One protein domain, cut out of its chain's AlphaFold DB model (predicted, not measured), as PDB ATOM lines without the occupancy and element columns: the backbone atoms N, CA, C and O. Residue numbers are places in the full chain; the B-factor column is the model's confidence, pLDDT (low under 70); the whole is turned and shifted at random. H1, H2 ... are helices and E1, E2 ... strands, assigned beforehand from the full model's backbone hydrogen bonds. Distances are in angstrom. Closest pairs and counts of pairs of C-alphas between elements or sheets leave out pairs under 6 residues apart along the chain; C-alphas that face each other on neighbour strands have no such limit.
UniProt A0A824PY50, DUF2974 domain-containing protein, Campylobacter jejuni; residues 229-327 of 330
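AT A GLANCE: This is residues 229 to 327 of the 330 residues of the protein "DUF2974 domain-containing protein" of Campylobacter jejuni (UniProt A0A824PY50). A narrow, three-stranded sheet, made of the long hairpin E2 and E3 with the short strand E1 beside E2, lies between helices: H1 and H2, which cross each other steeply, cover one face, and H3 packs on the other. This gives three layers, helices on both faces of a sheet. The printed part has 99 residues, with three named helices and three named strands in the order E1 H1 H2 E2 E3 H3. The sheet's order is E1 E2 E3, antiparallel throughout, and the class is mixed, helices and strands. The whole is compact, with a radius of gyration of the C-alphas of 14.1 A and spans of 43 by 31 by 20 A.

IN THESE COORDINATES: E1, residues 229 to 231, begins at C-alpha 229 at (136.928, 108.985, 133.204). H1, residues 238 to 258, is the longest helix, 30.4 A from first to last C-alpha, and begins at C-alpha 238 at (148.500, 111.362, 151.920). H2, residues 266 to 280, is 21.3 A long. E2, residues 285 to 293, is 26.2 A long and E3, residues 300 to 308, is 25.6 A. H3, residues 313 to 327, is 22.5 A long and ends at C-alpha 327 at (118.481, 110.667, 127.022).

HOW THE PARTS SIT: E1, an edge strand, is antiparallel to E2, with N 230 and O 286 2.9 A apart, within hydrogen-bond range. E2 and E3 form a hairpin, with N 289 and O 304 at 3.0 A and N 302 and O 291 at 2.8 A, within hydrogen-bond range. H1 is on the sheet at a height of 5.8 A, over E2. H1, with residues 245 to 253 alone, touches H2 at a steep tilt of 47 degrees, opposite ways; their closest C-alphas are those of Ile 249 and Ile 270, 6.0 A apart. H2 is on the sheet at a height of 9.0 A, over E2 and, only just, over E3, on which 3 of its C-alphas fall. The closest C-alphas of H2 and E3 are those of Lys 269 and Ile 303, 7.1 A apart. H3 is on the sheet at a height of 10.1 A, on the opposite face from H2, and only just over E1 and E2, with 3 C-alphas falling on each. The closest C-alphas of H3 and E1 are those of Arg 317 and Ile 229, 6.1 A apart. H3 is apart from H1 and H2. In H1 and H2 every O i to N i+4 pair is within hydrogen-bond range; in H3, 7 of 11 are.

THE WHOLE: The two C-alphas farthest apart are those of His 236 and Thr 297, at 44.1 A. The printed part has no cut. No link is long; those from H2 to E2 and from E3 to H3 are tight. The mean pLDDT of the printed part is 86.6, and residues 294 to 299 and 324 to 327 are under 70.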
ATOM      1  N   ILE A 229     135.493 108.769 133.460       91.25
ATOM      2  CA  ILE A 229     136.928 108.985 133.204       91.25
ATOM      3  C   ILE A 229     137.585 109.719 134.361       91.25
ATOM      4  O   ILE A 229     137.406 110.930 134.535       91.25
ATOM      5  N   VAL A 230     138.446 108.991 135.060       91.88
ATOM      6  CA  VAL A 230     139.267 109.509 136.151       91.88
ATOM      7  C   VAL A 230     140.507 110.176 135.575       91.88
ATOM      8  O   VAL A 230     141.193 109.616 134.715       91.88
ATOM      9  N   LYS A 231     140.813 111.376 136.075       92.81
ATOM     10  CA  LYS A 231     142.083 112.064 135.824       92.81
ATOM     11  C   LYS A 231     142.909 112.035 137.101       92.81
ATOM     12  O   LYS A 231     142.513 112.627 138.099       92.81
ATOM     13  N   LEU A 232     144.060 111.377 137.053       90.62
ATOM     14  CA  LEU A 232     145.018 111.377 138.147       90.62
ATOM     15  C   LEU A 232     145.857 112.658 138.149       90.62
ATOM     16  O   LEU A 232     146.152 113.257 137.109       90.62
ATOM     17  N   PHE A 233     146.276 113.045 139.351       86.19
ATOM     18  CA  PHE A 233     147.159 114.177 139.601       86.19
ATOM     19  C   PHE A 233     148.385 113.726 140.394       86.19
ATOM     20  O   PHE A 233     148.413 112.644 140.982       86.19
ATOM     21  N   ILE A 234     149.414 114.571 140.412       86.12
ATOM     22  CA  ILE A 234     150.543 114.376 141.318       86.12
ATOM     23  C   ILE A 234     150.064 114.732 142.729       86.12
ATOM     24  O   ILE A 234     149.637 115.859 142.975       86.12
ATOM     25  N   PHE A 235     150.127 113.763 143.640       88.06
ATOM     26  CA  PHE A 235     149.780 113.958 145.045       88.06
ATOM     27  C   PHE A 235     151.024 114.347 145.847       88.06
ATOM     28  O   PHE A 235     152.049 113.666 145.783       88.06
ATOM     29  N   HIS A 236     150.921 115.426 146.619       90.00
ATOM     30  CA  HIS A 236     151.989 115.951 147.472       90.00
ATOM     31  C   HIS A 236     151.852 115.523 148.940       90.00
ATOM     32  O   HIS A 236     152.790 115.693 149.714       90.00
ATOM     33  N   SER A 237     150.709 114.952 149.336       93.44
ATOM     34  CA  SER A 237     150.508 114.379 150.671       93.44
ATOM     35  C   SER A 237     149.490 113.236 150.662       93.44
ATOM     36  O   SER A 237     148.682 113.107 149.736       93.44
ATOM     37  N   LYS A 238     149.507 112.414 151.722       91.62
ATOM     38  CA  LYS A 238     148.500 111.362 151.920       91.62
ATOM     39  C   LYS A 238     147.105 111.952 152.117       91.62
ATOM     40  O   LYS A 238     146.150 111.395 151.589       91.62
ATOM     41  N   GLU A 239     146.972 113.092 152.802       94.38
ATOM     42  CA  GLU A 239     145.664 113.739 152.963       94.38
ATOM     43  C   GLU A 239     145.087 114.193 151.619       94.38
ATOM     44  O   GLU A 239     143.885 114.060 151.398       94.38
ATOM     45  N   GLN A 240     145.923 114.709 150.710       93.81
ATOM     46  CA  GLN A 240     145.475 115.104 149.374       93.81
ATOM     47  C   GLN A 240     144.978 113.894 148.575       93.81
ATOM     48  O   GLN A 240     143.935 113.972 147.928       93.81
ATOM     49  N   GLN A 241     145.706 112.779 148.644       93.12
ATOM     50  CA  GLN A 241     145.321 111.537 147.983       93.12
ATOM     51  C   GLN A 241     143.991 110.991 148.528       93.12
ATOM     52  O   GLN A 241     143.115 110.641 147.745       93.12
ATOM     53  N   GLU A 242     143.802 110.963 149.849       94.00
ATOM     54  CA  GLU A 242     142.552 110.494 150.468       94.00
ATOM     55  C   GLU A 242     141.354 111.391 150.131       94.00
ATOM     56  O   GLU A 242     140.258 110.887 149.878       94.00
ATOM     57  N   ARG A 243     141.550 112.717 150.077       94.44
ATOM     58  CA  ARG A 243     140.505 113.657 149.633       94.44
ATOM     59  C   ARG A 243     140.083 113.383 148.195       94.44
ATOM     60  O   ARG A 243     138.894 113.229 147.946       94.44
ATOM     61  N   PHE A 244     141.053 113.237 147.293       94.75
ATOM     62  CA  PHE A 244     140.793 112.878 145.900       94.75
ATOM     63  C   PHE A 244     140.028 111.556 145.783       94.75
ATOM     64  O   PHE A 244     139.021 111.489 145.090       94.75
ATOM     65  N   ILE A 245     140.466 110.511 146.495       94.88
ATOM     66  CA  ILE A 245     139.789 109.207 146.474       94.88
ATOM     67  C   ILE A 245     138.341 109.348 146.945       94.88
ATOM     68  O   ILE A 245     137.446 108.774 146.334       94.88
ATOM     69  N   LYS A 246     138.096 110.111 148.016       95.44
ATOM     70  CA  LYS A 246     136.743 110.335 148.534       95.44
ATOM     71  C   LYS A 246     135.844 111.039 147.510       95.44
ATOM     72  O   LYS A 246     134.727 110.581 147.294       95.44
ATOM     73  N   GLU A 247     136.331 112.112 146.892       95.19
ATOM     74  CA  GLU A 247     135.592 112.869 145.872       95.19
ATOM     75  C   GLU A 247     135.301 112.013 144.632       95.19
ATOM     76  O   GLU A 247     134.172 111.975 144.145       95.19
ATOM     77  N   GLU A 248     136.287 111.255 144.147       94.75
ATOM     78  CA  GLU A 248     136.101 110.392 142.981       94.75
ATOM     79  C   GLU A 248     135.164 109.214 143.265       94.75
ATOM     80  O   GLU A 248     134.386 108.845 142.387       94.75
ATOM     81  N   ILE A 249     135.169 108.649 144.481       96.00
ATOM     82  CA  ILE A 249     134.172 107.640 144.878       96.00
ATOM     83  C   ILE A 249     132.762 108.204 144.727       96.00
ATOM     84  O   ILE A 249     131.919 107.554 144.113       96.00
ATOM     85  N   GLU A 250     132.516 109.410 145.240       94.88
ATOM     86  CA  GLU A 250     131.207 110.056 145.149       94.88
ATOM     87  C   GLU A 250     130.808 110.307 143.688       94.88
ATOM     88  O   GLU A 250     129.708 109.935 143.272       94.88
ATOM     89  N   ASN A 251     131.720 110.847 142.878       92.62
ATOM     90  CA  ASN A 251     131.478 111.125 141.461       92.62
ATOM     91  C   ASN A 251     131.163 109.857 140.655       92.62
ATOM     92  O   ASN A 251     130.195 109.823 139.889       92.62
ATOM     93  N   ILE A 252     131.967 108.804 140.824       92.44
ATOM     94  CA  ILE A 252     131.787 107.536 140.111       92.44
ATOM     95  C   ILE A 252     130.512 106.839 140.596       92.44
ATOM     96  O   ILE A 252     129.778 106.285 139.779       92.44
ATOM     97  N   ALA A 253     130.205 106.895 141.895       92.81
ATOM     98  CA  ALA A 253     128.997 106.293 142.446       92.81
ATOM     99  C   ALA A 253     127.720 107.013 141.987       92.81
ATOM    100  O   ALA A 253     126.739 106.350 141.650       92.81
ATOM    101  N   ASN A 254     127.728 108.351 141.928       91.06
ATOM    102  CA  ASN A 254     126.647 109.137 141.323       91.06
ATOM    103  C   ASN A 254     126.442 108.713 139.863       91.06
ATOM    104  O   ASN A 254     125.344 108.316 139.480       91.06
ATOM    105  N   ARG A 255     127.527 108.662 139.079       87.75
ATOM    106  CA  ARG A 255     127.471 108.232 137.677       87.75
ATOM    107  C   ARG A 255     126.941 106.808 137.516       87.75
ATOM    108  O   ARG A 255     126.184 106.536 136.589       87.75
ATOM    109  N   ALA A 256     127.340 105.881 138.382       89.38
ATOM    110  CA  ALA A 256     126.837 104.513 138.359       89.38
ATOM    111  C   ALA A 256     125.324 104.469 138.615       89.38
ATOM    112  O   ALA A 256     124.616 103.756 137.906       89.38
ATOM    113  N   ARG A 257     124.822 105.264 139.570       88.88
ATOM    114  CA  ARG A 257     123.385 105.393 139.857       88.88
ATOM    115  C   ARG A 257     122.606 105.936 138.659       88.88
ATOM    116  O   ARG A 257     121.609 105.320 138.291       88.88
ATOM    117  N   ASP A 258     123.105 106.975 137.990       86.06
ATOM    118  CA  ASP A 258     122.480 107.532 136.773       86.06
ATOM    119  C   ASP A 258     122.381 106.494 135.642       86.06
ATOM    120  O   ASP A 258     121.447 106.489 134.841       86.06
ATOM    121  N   LEU A 259     123.345 105.574 135.583       83.62
ATOM    122  CA  LEU A 259     123.381 104.483 134.609       83.62
ATOM    123  C   LEU A 259     122.559 103.254 135.035       83.62
ATOM    124  O   LEU A 259     122.569 102.251 134.319       83.62
ATOM    125  N   GLY A 260     121.879 103.297 136.186       86.44
ATOM    126  CA  GLY A 260     121.140 102.160 136.743       86.44
ATOM    127  C   GLY A 260     122.044 101.018 137.221       86.44
ATOM    128  O   GLY A 260     121.623  99.864 137.244       86.44
ATOM    129  N   LYS A 261     123.300 101.328 137.569       86.88
ATOM    130  CA  LYS A 261     124.348 100.375 137.970       86.88
ATOM    131  C   LYS A 261     124.612 100.346 139.478       86.88
ATOM    132  O   LYS A 261     125.718 100.018 139.905       86.88
ATOM    133  N   ASP A 262     123.611 100.702 140.277       84.81
ATOM    134  CA  ASP A 262     123.748 100.768 141.732       84.81
ATOM    135  C   ASP A 262     123.929  99.373 142.358       84.81
ATOM    136  O   ASP A 262     123.344  98.380 141.913       84.81
ATOM    137  N   ASN A 263     124.782  99.282 143.377       87.81
ATOM    138  CA  ASN A 263     125.109  98.031 144.051       87.81
ATOM    139  C   ASN A 263     125.642  98.296 145.461       87.81
ATOM    140  O   ASN A 263     126.413  99.226 145.679       87.81
ATOM    141  N   ILE A 264     125.328  97.406 146.404       85.94
ATOM    142  CA  ILE A 264     125.758  97.538 147.804       85.94
ATOM    143  C   ILE A 264     127.289  97.583 147.982       85.94
ATOM    144  O   ILE A 264     127.779  98.150 148.954       85.94
ATOM    145  N   PHE A 265     128.058  97.019 147.043       88.25
ATOM    146  CA  PHE A 265     129.525  96.991 147.082       88.25
ATOM    147  C   PHE A 265     130.192  98.066 146.208       88.25
ATOM    148  O   PHE A 265     131.418  98.069 146.083       88.25
ATOM    149  N   LEU A 266     129.412  98.963 145.595       89.75
ATOM    150  CA  LEU A 266     129.881  99.941 144.610       89.75
ATOM    151  C   LEU A 266     131.038 100.797 145.137       89.75
ATOM    152  O   LEU A 266     132.129 100.768 144.571       89.75
ATOM    153  N   GLU A 267     130.845 101.497 146.256       93.00
ATOM    154  CA  GLU A 267     131.869 102.396 146.807       93.00
ATOM    155  C   GLU A 267     133.151 101.662 147.223       93.00
ATOM    156  O   GLU A 267     134.254 102.158 146.986       93.00
ATOM    157  N   SER A 268     133.024 100.461 147.802       93.19
ATOM    158  CA  SER A 268     134.180  99.642 148.196       93.19
ATOM    159  C   SER A 268     135.005  99.231 146.978       93.19
ATOM    160  O   SER A 268     136.226  99.384 146.981       93.19
ATOM    161  N   LYS A 269     134.347  98.773 145.904       92.81
ATOM    162  CA  LYS A 269     135.027  98.384 144.661       92.81
ATOM    163  C   LYS A 269     135.669  99.576 143.953       92.81
ATOM    164  O   LYS A 269     136.793  99.461 143.470       92.81
ATOM    165  N   ILE A 270     134.998 100.733 143.928       94.44
ATOM    166  CA  ILE A 270     135.585 101.967 143.384       94.44
ATOM    167  C   ILE A 270     136.849 102.328 144.169       94.44
ATOM    168  O   ILE A 270     137.889 102.599 143.570       94.44
ATOM    169  N   ARG A 271     136.789 102.280 145.506       95.50
ATOM    170  CA  ARG A 271     137.939 102.566 146.369       95.50
ATOM    171  C   ARG A 271     139.127 101.668 146.039       95.50
ATOM    172  O   ARG A 271     140.226 102.189 145.865       95.50
ATOM    173  N   GLU A 272     138.934 100.355 145.957       94.19
ATOM    174  CA  GLU A 272     140.002  99.396 145.629       94.19
ATOM    175  C   GLU A 272     140.675  99.725 144.290       94.19
ATOM    176  O   GLU A 272     141.904  99.764 144.187       94.19
ATOM    177  N   ILE A 273     139.871 100.041 143.277       94.06
ATOM    178  CA  ILE A 273     140.356 100.380 141.939       94.06
ATOM    179  C   ILE A 273     141.127 101.695 141.929       94.06
ATOM    180  O   ILE A 273     142.198 101.759 141.326       94.06
ATOM    181  N   LEU A 274     140.629 102.729 142.613       94.31
ATOM    182  CA  LEU A 274     141.330 104.009 142.721       94.31
ATOM    183  C   LEU A 274     142.698 103.831 143.388       94.31
ATOM    184  O   LEU A 274     143.694 104.348 142.886       94.31
ATOM    185  N   HIS A 275     142.783 103.041 144.464       93.88
ATOM    186  CA  HIS A 275     144.069 102.723 145.090       93.88
ATOM    187  C   HIS A 275     145.016 102.020 144.116       93.88
ATOM    188  O   HIS A 275     146.183 102.405 144.022       93.88
ATOM    189  N   LYS A 276     144.512 101.035 143.364       92.56
ATOM    190  CA  LYS A 276     145.297 100.297 142.371       92.56
ATOM    191  C   LYS A 276     145.878 101.223 141.299       92.56
ATOM    192  O   LYS A 276     147.091 101.240 141.107       92.56
ATOM    193  N   ILE A 277     145.055 102.044 140.641       93.19
ATOM    194  CA  ILE A 277     145.536 102.914 139.551       93.19
ATOM    195  C   ILE A 277     146.488 104.012 140.052       93.19
ATOM    196  O   ILE A 277     147.435 104.375 139.352       93.19
ATOM    197  N   ILE A 278     146.294 104.506 141.283       92.31
ATOM    198  CA  ILE A 278     147.197 105.481 141.917       92.31
ATOM    199  C   ILE A 278     148.565 104.856 142.220       92.31
ATOM    200  O   ILE A 278     149.580 105.553 142.155       92.31
ATOM    201  N   GLN A 279     148.608 103.563 142.556       89.25
ATOM    202  CA  GLN A 279     149.854 102.830 142.781       89.25
ATOM    203  C   GLN A 279     150.572 102.499 141.468       89.25
ATOM    204  O   GLN A 279     151.782 102.684 141.377       89.25
ATOM    205  N   GLU A 280     149.836 102.046 140.451       87.44
ATOM    206  CA  GLU A 280     150.404 101.617 139.168       87.44
ATOM    207  C   GLU A 280     150.941 102.785 138.323       87.44
ATOM    208  O   GLU A 280     151.952 102.620 137.643       87.44
ATOM    209  N   LYS A 281     150.282 103.957 138.354       81.44
ATOM    210  CA  LYS A 281     150.673 105.193 137.632       81.44
ATOM    211  C   LYS A 281     151.026 104.999 136.150       81.44
ATOM    212  O   LYS A 281     151.874 105.704 135.607       81.44
ATOM    213  N   GLN A 282     150.364 104.062 135.482       83.75
ATOM    214  CA  GLN A 282     150.601 103.764 134.066       83.75
ATOM    215  C   GLN A 282     150.082 104.863 133.127       83.75
ATOM    216  O   GLN A 282     150.591 105.006 132.020       83.75
ATOM    217  N   SER A 283     149.074 105.635 133.547       86.75
ATOM    218  CA  SER A 283     148.549 106.770 132.782       86.75
ATOM    219  C   SER A 283     148.101 107.913 133.693       86.75
ATOM    220  O   SER A 283     147.867 107.738 134.888       86.75
ATOM    221  N   GLN A 284     147.956 109.105 133.116       90.75
ATOM    222  CA  GLN A 284     147.252 110.215 133.750       90.75
ATOM    223  C   GLN A 284     145.726 110.028 133.707       90.75
ATOM    224  O   GLN A 284     145.025 110.558 134.566       90.75
ATOM    225  N   TYR A 285     145.202 109.294 132.726       92.75
ATOM    226  CA  TYR A 285     143.766 109.130 132.512       92.75
ATOM    227  C   TYR A 285     143.378 107.656 132.496       92.75
ATOM    228  O   TYR A 285     144.029 106.842 131.842       92.75
ATOM    229  N   TYR A 286     142.281 107.333 133.179       93.00
ATOM    230  CA  TYR A 286     141.722 105.985 133.234       93.00
ATOM    231  C   TYR A 286     140.236 106.013 132.908       93.00
ATOM    232  O   TYR A 286     139.465 106.748 133.526       93.00
ATOM    233  N   GLY A 287     139.837 105.186 131.948       92.06
ATOM    234  CA  GLY A 287     138.439 104.902 131.666       92.06
ATOM    235  C   GLY A 287     137.928 103.816 132.593       92.06
ATOM    236  O   GLY A 287     138.566 102.771 132.718       92.06
ATOM    237  N   ILE A 288     136.787 104.064 133.226       91.81
ATOM    238  CA  ILE A 288     136.085 103.107 134.078       91.81
ATOM    239  C   ILE A 288     134.940 102.491 133.282       91.81
ATOM    240  O   ILE A 288     134.144 103.216 132.683       91.81
ATOM    241  N   THR A 289     134.829 101.166 133.318       90.62
ATOM    242  CA  THR A 289     133.642 100.438 132.858       90.62
ATOM    243  C   THR A 289     133.018  99.682 134.018       90.62
ATOM    244  O   THR A 289     133.720  99.138 134.867       90.62
ATOM    245  N   MET A 290     131.693  99.675 134.064       89.62
ATOM    246  CA  MET A 290     130.883  99.052 135.100       89.62
ATOM    247  C   MET A 290     129.867  98.124 134.438       89.62
ATOM    248  O   MET A 290     129.125  98.541 133.546       89.62
ATOM    249  N   SER A 291     129.793  96.875 134.877       87.19
ATOM    250  CA  SER A 291     128.812  95.903 134.389       87.19
ATOM    251  C   SER A 291     128.150  95.178 135.546       87.19
ATOM    252  O   SER A 291     128.808  94.786 136.505       87.19
ATOM    253  N   LEU A 292     126.838  94.986 135.441       83.69
ATOM    254  CA  LEU A 292     126.065  94.181 136.376       83.69
ATOM    255  C   LEU A 292     125.801  92.821 135.742       83.69
ATOM    256  O   LEU A 292     125.260  92.746 134.641       83.69
ATOM    257  N   SER A 293     126.157  91.754 136.446       75.50
ATOM    258  CA  SER A 293     125.792  90.392 136.076       75.50
ATOM    259  C   SER A 293     124.701  89.882 137.013       75.50
ATOM    260  O   SER A 293     124.784  90.014 138.236       75.50
ATOM    261  N   THR A 294     123.656  89.308 136.417       66.44
ATOM    262  CA  THR A 294     122.504  88.712 137.112       66.44
ATOM    263  C   THR A 294     122.497  87.187 136.993       66.44
ATOM    264  O   THR A 294     121.463  86.555 137.186       66.44
ATOM    265  N   HIS A 295     123.628  86.575 136.623       57.91
ATOM    266  CA  HIS A 295     123.716  85.129 136.385       57.91
ATOM    267  C   HIS A 295     123.708  84.280 137.668       57.91
ATOM    268  O   HIS A 295     123.651  83.054 137.586       57.91
ATOM    269  N   THR A 296     123.742  84.899 138.848       55.47
ATOM    270  CA  THR A 296     123.662  84.221 140.148       55.47
ATOM    271  C   THR A 296     122.531  84.809 140.997       55.47
ATOM    272  O   THR A 296     121.947  85.840 140.668       55.47
ATOM    273  N   THR A 297     122.210  84.156 142.117       60.00
ATOM    274  CA  THR A 297     121.229  84.636 143.110       60.00
ATOM    275  C   THR A 297     121.590  85.994 143.734       60.00
ATOM    276  O   THR A 297     120.758  86.575 144.427       60.00
ATOM    277  N   MET A 298     122.797  86.517 143.482       61.19
ATOM    278  CA  MET A 298     123.245  87.850 143.880       61.19
ATOM    279  C   MET A 298     123.706  88.654 142.664       61.19
ATOM    280  O   MET A 298     124.515  88.202 141.866       61.19
ATOM    281  N   MET A 299     123.244  89.894 142.569       68.69
ATOM    282  CA  MET A 299     123.665  90.831 141.532       68.69
ATOM    283  C   MET A 299     125.135  91.231 141.746       68.69
ATOM    284  O   MET A 299     125.470  91.874 142.747       68.69
ATOM    285  N   THR A 300     126.026  90.840 140.830       78.44
ATOM    286  CA  THR A 300     127.465  91.123 140.928       78.44
ATOM    287  C   THR A 300     127.832  92.339 140.084       78.44
ATOM    288  O   THR A 300     127.557  92.371 138.887       78.44
ATOM    289  N   LEU A 301     128.465  93.337 140.707       84.19
ATOM    290  CA  LEU A 301     129.019  94.505 140.022       84.19
ATOM    291  C   LEU A 301     130.490  94.267 139.681       84.19
ATOM    292  O   LEU A 301     131.305  94.128 140.590       84.19
ATOM    293  N   ASP A 302     130.837  94.301 138.404       87.44
ATOM    294  CA  ASP A 302     132.218  94.303 137.932       87.44
ATOM    295  C   ASP A 302     132.610  95.713 137.508       87.44
ATOM    296  O   ASP A 302     131.879  96.374 136.773       87.44
ATOM    297  N   ILE A 303     133.763  96.175 137.991       90.31
ATOM    298  CA  ILE A 303     134.327  97.474 137.635       90.31
ATOM    299  C   ILE A 303     135.730  97.229 137.087       90.31
ATOM    300  O   ILE A 303     136.552  96.596 137.747       90.31
ATOM    301  N   ASN A 304     136.009  97.733 135.889       90.88
ATOM    302  CA  ASN A 304     137.315  97.621 135.249       90.88
ATOM    303  C   ASN A 304     137.886  99.005 134.944       90.88
ATOM    304  O   ASN A 304     137.148  99.977 134.776       90.88
ATOM    305  N   THR A 305     139.214  99.081 134.850       91.56
ATOM    306  CA  THR A 305     139.938 100.295 134.456       91.56
ATOM    307  C   THR A 305     140.853 100.034 133.280       91.56
ATOM    308  O   THR A 305     141.511  98.999 133.204       91.56
ATOM    309  N   ILE A 306     140.892 100.991 132.357       91.12
ATOM    310  CA  ILE A 306     141.728 100.938 131.160       91.12
ATOM    311  C   ILE A 306     142.486 102.268 131.060       91.12
ATOM    312  O   ILE A 306     141.837 103.319 131.085       91.12
ATOM    313  N   PRO A 307     143.830 102.268 130.961       90.81
ATOM    314  CA  PRO A 307     144.586 103.497 130.743       90.81
ATOM    315  C   PRO A 307     144.223 104.112 129.384       90.81
ATOM    316  O   PRO A 307     144.108 103.409 128.381       90.81
ATOM    317  N   ILE A 308     144.052 105.432 129.353       90.12
ATOM    318  CA  ILE A 308     143.735 106.209 128.147       90.12
ATOM    319  C   ILE A 308     144.892 107.168 127.864       90.12
ATOM    320  O   ILE A 308     145.492 107.706 128.796       90.12
ATOM    321  N   LEU A 309     145.200 107.400 126.587       88.88
ATOM    322  CA  LEU A 309     146.162 108.424 126.180       88.88
ATOM    323  C   LEU A 309     145.645 109.827 126.530       88.88
ATOM    324  O   LEU A 309     144.469 110.137 126.335       88.88
ATOM    325  N   ALA A 310     146.536 110.683 127.034       88.75
ATOM    326  CA  ALA A 310     146.177 112.012 127.527       88.75
ATOM    327  C   ALA A 310     145.544 112.904 126.447       88.75
ATOM    328  O   ALA A 310     144.599 113.629 126.751       88.75
ATOM    329  N   ASP A 311     146.014 112.796 125.202       87.31
ATOM    330  CA  ASP A 311     145.558 113.631 124.085       87.31
ATOM    331  C   ASP A 311     144.098 113.345 123.701       87.31
ATOM    332  O   ASP A 311     143.364 114.258 123.335       87.31
ATOM    333  N   ILE A 312     143.637 112.096 123.858       89.88
ATOM    334  CA  ILE A 312     142.278 111.691 123.458       89.88
ATOM    335  C   ILE A 312     141.288 111.565 124.624       89.88
ATOM    336  O   ILE A 312     140.074 111.537 124.417       89.88
ATOM    337  N   ALA A 313     141.773 111.501 125.866       90.50
ATOM    338  CA  ALA A 313     140.923 111.367 127.049       90.50
ATOM    339  C   ALA A 313     139.863 112.483 127.213       90.50
ATOM    340  O   ALA A 313     138.742 112.162 127.626       90.50
ATOM    341  N   PRO A 314     140.137 113.767 126.884       89.62
ATOM    342  CA  PRO A 314     139.120 114.818 126.932       89.62
ATOM    343  C   PRO A 314     137.908 114.535 126.035       89.62
ATOM    344  O   PRO A 314     136.779 114.788 126.452       89.62
ATOM    345  N   TYR A 315     138.123 113.949 124.854       91.44
ATOM    346  CA  TYR A 315     137.056 113.620 123.904       91.44
ATOM    347  C   TYR A 315     136.133 112.528 124.429       91.44
ATOM    348  O   TYR A 315     134.912 112.666 124.379       91.44
ATOM    349  N   TYR A 316     136.706 111.481 125.025       90.12
ATOM    350  CA  TYR A 316     135.919 110.444 125.683       90.12
ATOM    351  C   TYR A 316     135.084 111.000 126.840       90.12
ATOM    352  O   TYR A 316     133.932 110.600 127.020       90.12
ATOM    353  N   ARG A 317     135.646 111.935 127.619       86.69
ATOM    354  CA  ARG A 317     134.941 112.563 128.745       86.69
ATOM    355  C   ARG A 317     133.745 113.361 128.238       86.69
ATOM    356  O   ARG A 317     132.649 113.211 128.772       86.69
ATOM    357  N   GLN A 318     133.957 114.170 127.203       87.69
ATOM    358  CA  GLN A 318     132.902 114.987 126.616       87.69
ATOM    359  C   GLN A 318     131.809 114.127 125.979       87.69
ATOM    360  O   GLN A 318     130.625 114.383 126.183       87.69
ATOM    361  N   LEU A 319     132.187 113.053 125.283       87.06
ATOM    362  CA  LEU A 319     131.230 112.115 124.708       87.06
ATOM    363  C   LEU A 319     130.369 111.446 125.786       87.06
ATOM    364  O   LEU A 319     129.155 111.330 125.620       87.06
ATOM    365  N   ALA A 320     130.973 111.034 126.904       81.88
ATOM    366  CA  ALA A 320     130.246 110.444 128.024       81.88
ATOM    367  C   ALA A 320     129.267 111.427 128.688       81.88
ATOM    368  O   ALA A 320     128.192 111.005 129.124       81.88
ATOM    369  N   TYR A 321     129.620 112.714 128.741       80.62
ATOM    370  CA  TYR A 321     128.750 113.787 129.221       80.62
ATOM    371  C   TYR A 321     127.566 114.011 128.261       80.62
ATOM    372  O   TYR A 321     126.413 113.818 128.644       80.62
ATOM    373  N   ASN A 322     127.851 114.272 126.981       80.81
ATOM    374  CA  ASN A 322     126.843 114.573 125.957       80.81
ATOM    375  C   ASN A 322     125.885 113.395 125.671       80.81
ATOM    376  O   ASN A 322     124.757 113.600 125.217       80.81
ATOM    377  N   ASN A 323     126.295 112.148 125.936       73.00
ATOM    378  CA  ASN A 323     125.419 110.982 125.772       73.00
ATOM    379  C   ASN A 323     124.248 110.968 126.777       73.00
ATOM    380  O   ASN A 323     123.171 110.491 126.422       73.00
ATOM    381  N   ILE A 324     124.428 111.501 127.995       62.72
ATOM    382  CA  ILE A 324     123.379 111.516 129.033       62.72
ATOM    383  C   ILE A 324     122.317 112.575 128.755       62.72
ATOM    384  O   ILE A 324     121.139 112.227 128.733       62.72
ATOM    385  N   GLU A 325     122.708 113.818 128.459       56.09
ATOM    386  CA  GLU A 325     121.739 114.895 128.181       56.09
ATOM    387  C   GLU A 325     120.786 114.516 127.031       56.09
ATOM    388  O   GLU A 325     119.592 114.803 127.065       56.09
ATOM    389  N   SER A 326     121.282 113.758 126.045       52.50
ATOM    390  CA  SER A 326     120.469 113.262 124.927       52.50
ATOM    391  C   SER A 326     119.389 112.234 125.313       52.50
ATOM    392  O   SER A 326     118.502 111.937 124.503       52.50
ATOM    393  N   LYS A 327     119.464 111.635 126.508       52.12
ATOM    394  CA  LYS A 327     118.481 110.667 127.022       52.12
ATOM    395  C   LYS A 327     117.394 111.326 127.874       52.12
ATOM    396  O   LYS A 327     116.297 110.783 127.917       52.12
TER     397      LYS A 327